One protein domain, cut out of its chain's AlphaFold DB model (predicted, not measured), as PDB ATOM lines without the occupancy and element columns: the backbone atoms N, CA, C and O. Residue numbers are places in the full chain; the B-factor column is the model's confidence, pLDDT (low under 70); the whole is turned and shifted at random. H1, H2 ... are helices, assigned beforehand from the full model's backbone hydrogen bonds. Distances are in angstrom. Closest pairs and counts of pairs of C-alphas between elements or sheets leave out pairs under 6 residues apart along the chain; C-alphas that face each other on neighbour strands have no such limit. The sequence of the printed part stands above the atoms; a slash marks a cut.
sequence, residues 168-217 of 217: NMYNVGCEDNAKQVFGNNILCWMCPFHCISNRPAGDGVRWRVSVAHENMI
ATOM      1  N   ASN A 168     -14.629 -34.324  34.476       82.56
ATOM      2  CA  ASN A 168     -16.059 -34.567  34.291       82.56
ATOM      3  C   ASN A 168     -16.399 -34.720  32.802       82.56
ATOM      4  O   ASN A 168     -16.512 -33.728  32.076       82.56
ATOM      5  N   MET A 169     -16.621 -35.964  32.372       85.31
ATOM      6  CA  MET A 169     -16.968 -36.293  30.987       85.31
ATOM      7  C   MET A 169     -18.323 -35.731  30.538       85.31
ATOM      8  O   MET A 169     -18.519 -35.549  29.342       85.31
ATOM      9  N   TYR A 170     -19.254 -35.452  31.455       87.94
ATOM     10  CA  TYR A 170     -20.603 -34.968  31.136       87.94
ATOM     11  C   TYR A 170     -20.669 -33.445  30.984       87.94
ATOM     12  O   TYR A 170     -21.677 -32.900  30.528       87.94
ATOM     13  N   ASN A 171     -19.595 -32.736  31.337       89.25
ATOM     14  CA  ASN A 171     -19.523 -31.293  31.186       89.25
ATOM     15  C   ASN A 171     -19.340 -30.905  29.707       89.25
ATOM     16  O   ASN A 171     -18.235 -30.974  29.170       89.25
ATOM     17  N   VAL A 172     -20.419 -30.460  29.056       88.75
ATOM     18  CA  VAL A 172     -20.429 -30.050  27.637       88.75
ATOM     19  C   VAL A 172     -20.462 -28.527  27.443       88.75
ATOM     20  O   VAL A 172     -20.430 -28.050  26.313       88.75
ATOM     21  N   GLY A 173     -20.480 -27.763  28.541       89.00
ATOM     22  CA  GLY A 173     -20.511 -26.298  28.565       89.00
ATOM     23  C   GLY A 173     -21.704 -25.760  29.359       89.00
ATOM     24  O   GLY A 173     -22.789 -26.321  29.306       89.00
ATOM     25  N   CYS A 174     -21.524 -24.659  30.096       89.19
ATOM     26  CA  CYS A 174     -22.501 -24.161  31.082       89.19
ATOM     27  C   CYS A 174     -23.935 -24.002  30.531       89.19
ATOM     28  O   CYS A 174     -24.898 -24.386  31.192       89.19
ATOM     29  N   GLU A 175     -24.083 -23.472  29.313       90.00
ATOM     30  CA  GLU A 175     -25.390 -23.284  28.674       90.00
ATOM     31  C   GLU A 175     -26.049 -24.619  28.303       90.00
ATOM     32  O   GLU A 175     -27.213 -24.849  28.625       90.00
ATOM     33  N   ASP A 176     -25.305 -25.518  27.661       89.31
ATOM     34  CA  ASP A 176     -25.824 -26.822  27.249       89.31
ATOM     35  C   ASP A 176     -26.084 -27.734  28.452       89.31
ATOM     36  O   ASP A 176     -27.053 -28.494  28.458       89.31
ATOM     37  N   ASN A 177     -25.296 -27.589  29.517       92.81
ATOM     38  CA  ASN A 177     -25.539 -28.225  30.808       92.81
ATOM     39  C   ASN A 177     -26.860 -27.723  31.423       92.81
ATOM     40  O   ASN A 177     -27.692 -28.517  31.858       92.81
ATOM     41  N   ALA A 178     -27.108 -26.407  31.406       90.94
ATOM     42  CA  ALA A 178     -28.361 -25.842  31.903       90.94
ATOM     43  C   ALA A 178     -29.574 -26.289  31.066       90.94
ATOM     44  O   ALA A 178     -30.616 -26.617  31.633       90.94
ATOM     45  N   LYS A 179     -29.443 -26.383  29.736       90.25
ATOM     46  CA  LYS A 179     -30.499 -26.908  28.849       90.25
ATOM     47  C   LYS A 179     -30.815 -28.382  29.105       90.25
ATOM     48  O   LYS A 179     -31.964 -28.781  28.935       90.25
ATOM     49  N   GLN A 180     -29.845 -29.192  29.533       89.62
ATOM     50  CA  GLN A 180     -30.121 -30.578  29.933       89.62
ATOM     51  C   GLN A 180     -31.069 -30.640  31.133       89.62
ATOM     52  O   GLN A 180     -31.942 -31.502  31.163       89.62
ATOM     53  N   VAL A 181     -30.965 -29.685  32.060       89.56
ATOM     54  CA  VAL A 181     -31.797 -29.624  33.269       89.56
ATOM     55  C   VAL A 181     -33.136 -28.925  33.016       89.56
ATOM     56  O   VAL A 181     -34.188 -29.477  33.331       89.56
ATOM     57  N   PHE A 182     -33.109 -27.719  32.448       89.00
ATOM     58  CA  PHE A 182     -34.290 -26.858  32.307       89.00
ATOM     59  C   PHE A 182     -34.969 -26.951  30.934       89.00
ATOM     60  O   PHE A 182     -36.087 -26.483  30.760       89.00
ATOM     61  N   GLY A 183     -34.318 -27.548  29.939       87.50
ATOM     62  CA  GLY A 183     -34.805 -27.593  28.563       87.50
ATOM     63  C   GLY A 183     -34.388 -26.385  27.720       87.50
ATOM     64  O   GLY A 183     -33.754 -25.433  28.178       87.50
ATOM     65  N   ASN A 184     -34.754 -26.427  26.439       86.06
ATOM     66  CA  ASN A 184     -34.240 -25.499  25.425       86.06
ATOM     67  C   ASN A 184     -34.848 -24.088  25.485       86.06
ATOM     68  O   ASN A 184     -34.271 -23.158  24.924       86.06
ATOM     69  N   ASN A 185     -36.016 -23.915  26.113       85.44
ATOM     70  CA  ASN A 185     -36.707 -22.629  26.148       85.44
ATOM     71  C   ASN A 185     -36.467 -21.894  27.469       85.44
ATOM     72  O   ASN A 185     -37.098 -22.197  28.479       85.44
ATOM     73  N   ILE A 186     -35.613 -20.872  27.414       84.31
ATOM     74  CA  ILE A 186     -35.206 -20.047  28.561       84.31
ATOM     75  C   ILE A 186     -36.404 -19.379  29.253       84.31
ATOM     76  O   ILE A 186     -36.440 -19.288  30.479       84.31
ATOM     77  N   LEU A 187     -37.428 -18.962  28.498       83.69
ATOM     78  CA  LEU A 187     -38.610 -18.301  29.069       83.69
ATOM     79  C   LEU A 187     -39.441 -19.244  29.947       83.69
ATOM     80  O   LEU A 187     -40.198 -18.789  30.802       83.69
ATOM     81  N   CYS A 188     -39.307 -20.554  29.749       84.62
ATOM     82  CA  CYS A 188     -40.014 -21.550  30.539       84.62
ATOM     83  C   CYS A 188     -39.225 -22.029  31.761       84.62
ATOM     84  O   CYS A 188     -39.800 -22.736  32.582       84.62
ATOM     85  N   TRP A 189     -37.969 -21.613  31.952       86.25
ATOM     86  CA  TRP A 189     -37.127 -22.119  33.044       86.25
ATOM     87  C   TRP A 189     -37.693 -21.832  34.439       86.25
ATOM     88  O   TRP A 189     -37.510 -22.623  35.358       86.25
ATOM     89  N   MET A 190     -38.428 -20.728  34.597       83.62
ATOM     90  CA  MET A 190     -39.091 -20.375  35.860       83.62
ATOM     91  C   MET A 190     -40.471 -21.026  36.035       83.62
ATOM     92  O   MET A 190     -41.139 -20.806  37.046       83.62
ATOM     93  N   CYS A 191     -40.930 -21.803  35.053       83.94
ATOM     94  CA  CYS A 191     -42.232 -22.445  35.078       83.94
ATOM     95  C   CYS A 191     -42.137 -23.811  35.778       83.94
ATOM     96  O   CYS A 191     -41.425 -24.692  35.293       83.94
ATOM     97  N   PRO A 192     -42.897 -24.055  36.861       79.56
ATOM     98  CA  PRO A 192     -42.870 -25.337  37.572       79.56
ATOM     99  C   PRO A 192     -43.543 -26.488  36.804       79.56
ATOM    100  O   PRO A 192     -43.595 -27.620  37.290       79.56
ATOM    101  N   PHE A 193     -44.081 -26.224  35.612       78.88
ATOM    102  CA  PHE A 193     -44.790 -27.206  34.805       78.88
ATOM    103  C   PHE A 193     -43.892 -27.801  33.717       78.88
ATOM    104  O   PHE A 193     -43.144 -27.101  33.030       78.88
ATOM    105  N   HIS A 194     -44.012 -29.117  33.523       69.12
ATOM    106  CA  HIS A 194     -43.385 -29.817  32.404       69.12
ATOM    107  C   HIS A 194     -44.215 -29.583  31.141       69.12
ATOM    108  O   HIS A 194     -45.044 -30.402  30.750       69.12
ATOM    109  N   CYS A 195     -44.012 -28.434  30.507       66.81
ATOM    110  CA  CYS A 195     -44.490 -28.212  29.150       66.81
ATOM    111  C   CYS A 195     -43.576 -28.958  28.167       66.81
ATOM    112  O   CYS A 195     -42.396 -29.166  28.448       66.81
ATOM    113  N   ILE A 196     -44.071 -29.292  26.972       66.44
ATOM    114  CA  ILE A 196     -43.250 -29.889  25.894       66.44
ATOM    115  C   ILE A 196     -41.991 -29.041  25.620       66.44
ATOM    116  O   ILE A 196     -40.935 -29.572  25.286       66.44
ATOM    117  N   SER A 197     -42.096 -27.726  25.835       67.88
ATOM    118  CA  SER A 197     -41.011 -26.756  25.682       67.88
ATOM    119  C   SER A 197     -40.019 -26.676  26.859       67.88
ATOM    120  O   SER A 197     -38.981 -26.043  26.695       67.88
ATOM    121  N   ASN A 198     -40.327 -27.270  28.018       73.88
ATOM    122  CA  ASN A 198     -39.556 -27.171  29.272       73.88
ATOM    123  C   ASN A 198     -39.110 -28.546  29.799       73.88
ATOM    124  O   ASN A 198     -38.791 -28.705  30.973       73.88
ATOM    125  N   ARG A 199     -39.189 -29.585  28.958       78.81
ATOM    126  CA  ARG A 199     -38.728 -30.921  29.337       78.81
ATOM    127  C   ARG A 199     -37.191 -30.965  29.320       78.81
ATOM    128  O   ARG A 199     -36.610 -30.392  28.393       78.81
ATOM    129  N   PRO A 200     -36.557 -31.670  30.273       75.31
ATOM    130  CA  PRO A 200     -35.125 -31.951  30.240       75.31
ATOM    131  C   PRO A 200     -34.700 -32.516  28.881       75.31
ATOM    132  O   PRO A 200     -35.427 -33.312  28.274       75.31
ATOM    133  N   ALA A 201     -33.540 -32.098  28.384       74.06
ATOM    134  CA  ALA A 201     -33.008 -32.623  27.134       74.06
ATOM    135  C   ALA A 201     -32.337 -33.985  27.390       74.06
ATOM    136  O   ALA A 201     -31.188 -34.038  27.813       74.06
ATOM    137  N   GLY A 202     -33.058 -35.083  27.143       73.31
ATOM    138  CA  GLY A 202     -32.534 -36.446  27.281       73.31
ATOM    139  C   GLY A 202     -33.620 -37.482  27.574       73.31
ATOM    140  O   GLY A 202     -34.781 -37.138  27.784       73.31
ATOM    141  N   ASP A 203     -33.241 -38.758  27.578       77.62
ATOM    142  CA  ASP A 203     -34.099 -39.891  27.960       77.62
ATOM    143  C   ASP A 203     -33.858 -40.360  29.410       77.62
ATOM    144  O   ASP A 203     -34.518 -41.285  29.882       77.62
ATOM    145  N   GLY A 204     -32.916 -39.721  30.118       79.44
ATOM    146  CA  GLY A 204     -32.502 -40.084  31.476       79.44
ATOM    147  C   GLY A 204     -31.628 -41.340  31.556       79.44
ATOM    148  O   GLY A 204     -31.272 -41.754  32.655       79.44
ATOM    149  N   VAL A 205     -31.278 -41.945  30.416       76.69
ATOM    150  CA  VAL A 205     -30.458 -43.162  30.322       76.69
ATOM    151  C   VAL A 205     -29.135 -42.870  29.622       76.69
ATOM    152  O   VAL A 205     -28.092 -43.377  30.030       76.69
ATOM    153  N   ARG A 206     -29.164 -42.055  28.566       80.62
ATOM    154  CA  ARG A 206     -28.003 -41.678  27.766       80.62
ATOM    155  C   ARG A 206     -27.781 -40.177  27.851       80.62
ATOM    156  O   ARG A 206     -28.691 -39.383  27.622       80.62
ATOM    157  N   TRP A 207     -26.535 -39.808  28.116       82.75
ATOM    158  CA  TRP A 207     -26.112 -38.423  28.274       82.75
ATOM    159  C   TRP A 207     -25.065 -38.075  27.224       82.75
ATOM    160  O   TRP A 207     -24.258 -38.919  26.832       82.75
ATOM    161  N   ARG A 208     -25.090 -36.828  26.745       81.75
ATOM    162  CA  ARG A 208     -24.047 -36.320  25.851       81.75
ATOM    163  C   ARG A 208     -22.757 -36.158  26.657       81.75
ATOM    164  O   ARG A 208     -22.778 -35.544  27.718       81.75
ATOM    165  N   VAL A 209     -21.654 -36.670  26.124       85.62
ATOM    166  CA  VAL A 209     -20.315 -36.513  26.705       85.62
ATOM    167  C   VAL A 209     -19.545 -35.391  26.012       85.62
ATOM    168  O   VAL A 209     -19.877 -34.974  24.901       85.62
ATOM    169  N   SER A 210     -18.531 -34.869  26.691       82.06
ATOM    170  CA  SER A 210     -17.639 -33.847  26.162       82.06
ATOM    171  C   SER A 210     -16.852 -34.389  24.967       82.06
ATOM    172  O   SER A 210     -16.410 -35.538  24.964       82.06
ATOM    173  N   VAL A 211     -16.617 -33.537  23.967       75.25
ATOM    174  CA  VAL A 211     -15.836 -33.887  22.764       75.25
ATOM    175  C   VAL A 211     -14.410 -34.319  23.130       75.25
ATOM    176  O   VAL A 211     -13.824 -35.181  22.485       75.25
ATOM    177  N   ALA A 212     -13.857 -33.766  24.215       71.75
ATOM    178  CA  ALA A 212     -12.570 -34.196  24.749       71.75
ATOM    179  C   ALA A 212     -12.578 -35.673  25.177       71.75
ATOM    180  O   ALA A 212     -11.561 -36.339  25.026       71.75
ATOM    181  N   HIS A 213     -13.702 -36.175  25.698       72.50
ATOM    182  CA  HIS A 213     -13.842 -37.579  26.089       72.50
ATOM    183  C   HIS A 213     -13.967 -38.478  24.866       72.50
ATOM    184  O   HIS A 213     -13.296 -39.496  24.784       72.50
ATOM    185  N   GLU A 214     -14.791 -38.067  23.902       67.44
ATOM    186  CA  GLU A 214     -15.027 -38.817  22.666       67.44
ATOM    187  C   GLU A 214     -13.736 -39.029  21.864       67.44
ATOM    188  O   GLU A 214     -13.526 -40.104  21.324       67.44
ATOM    189  N   ASN A 215     -12.824 -38.051  21.871       70.12
ATOM    190  CA  ASN A 215     -11.520 -38.153  21.207       70.12
ATOM    191  C   ASN A 215     -10.487 -39.039  21.942       70.12
ATOM    192  O   ASN A 215      -9.399 -39.253  21.408       70.12
ATOM    193  N   MET A 216     -10.766 -39.486  23.175       67.31
ATOM    194  CA  MET A 216      -9.886 -40.373  23.957       67.31
ATOM    195  C   MET A 216     -10.270 -41.859  23.856       67.31
ATOM    196  O   MET A 216      -9.548 -42.698  24.400       67.31
ATOM    197  N   ILE A 217     -11.392 -42.175  23.203       59.16
ATOM    198  CA  ILE A 217     -11.919 -43.533  22.985       59.16
ATOM    199  C   ILE A 217     -11.632 -43.948  21.541       59.16
ATOM    200  O   ILE A 217     -11.277 -45.130  21.339       59.16
TER     201      ILE A 217
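This is residues 168 to 217 of the 217 residues of an uncharacterized protein of Plasmodium vivax (strain Salvador I) (UniProt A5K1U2). With little regular structure, the printed part is a long, open loop of chain: past the short helix H1, residues 183 to 210 run on to a far end around residues 187 to 194 and fold back to the short helix H2 near the opposite end. The 50 printed residues hold two named helices, H1 then H2, and no named strand; the class is all helix, with 13 residues in named elements. The whole is loose, with a radius of gyration of the C-alphas of 12.5 A, and elongated, spanning 39 by 21 by 13 A.

H1, residues 174 to 182, begins at C-alpha 174 (-22.501, -24.161, 31.082) and is 12.2 A long. H2, residues 211 to 214, ends at C-alpha 214 (-15.027, -38.817, 22.666).

H1 and H2 are apart. In H1 every O i to N i+4 pair is within hydrogen-bond range; H2 is too short for such a pair.

The C-alphas farthest apart, of Cys 191 and Ile 217, are 38.9 A apart. The printed part has no cut. The link H1 to H2 is long, 28 residues. pLDDT is under 70 at residues 194 to 197, 214 and 216 to 217.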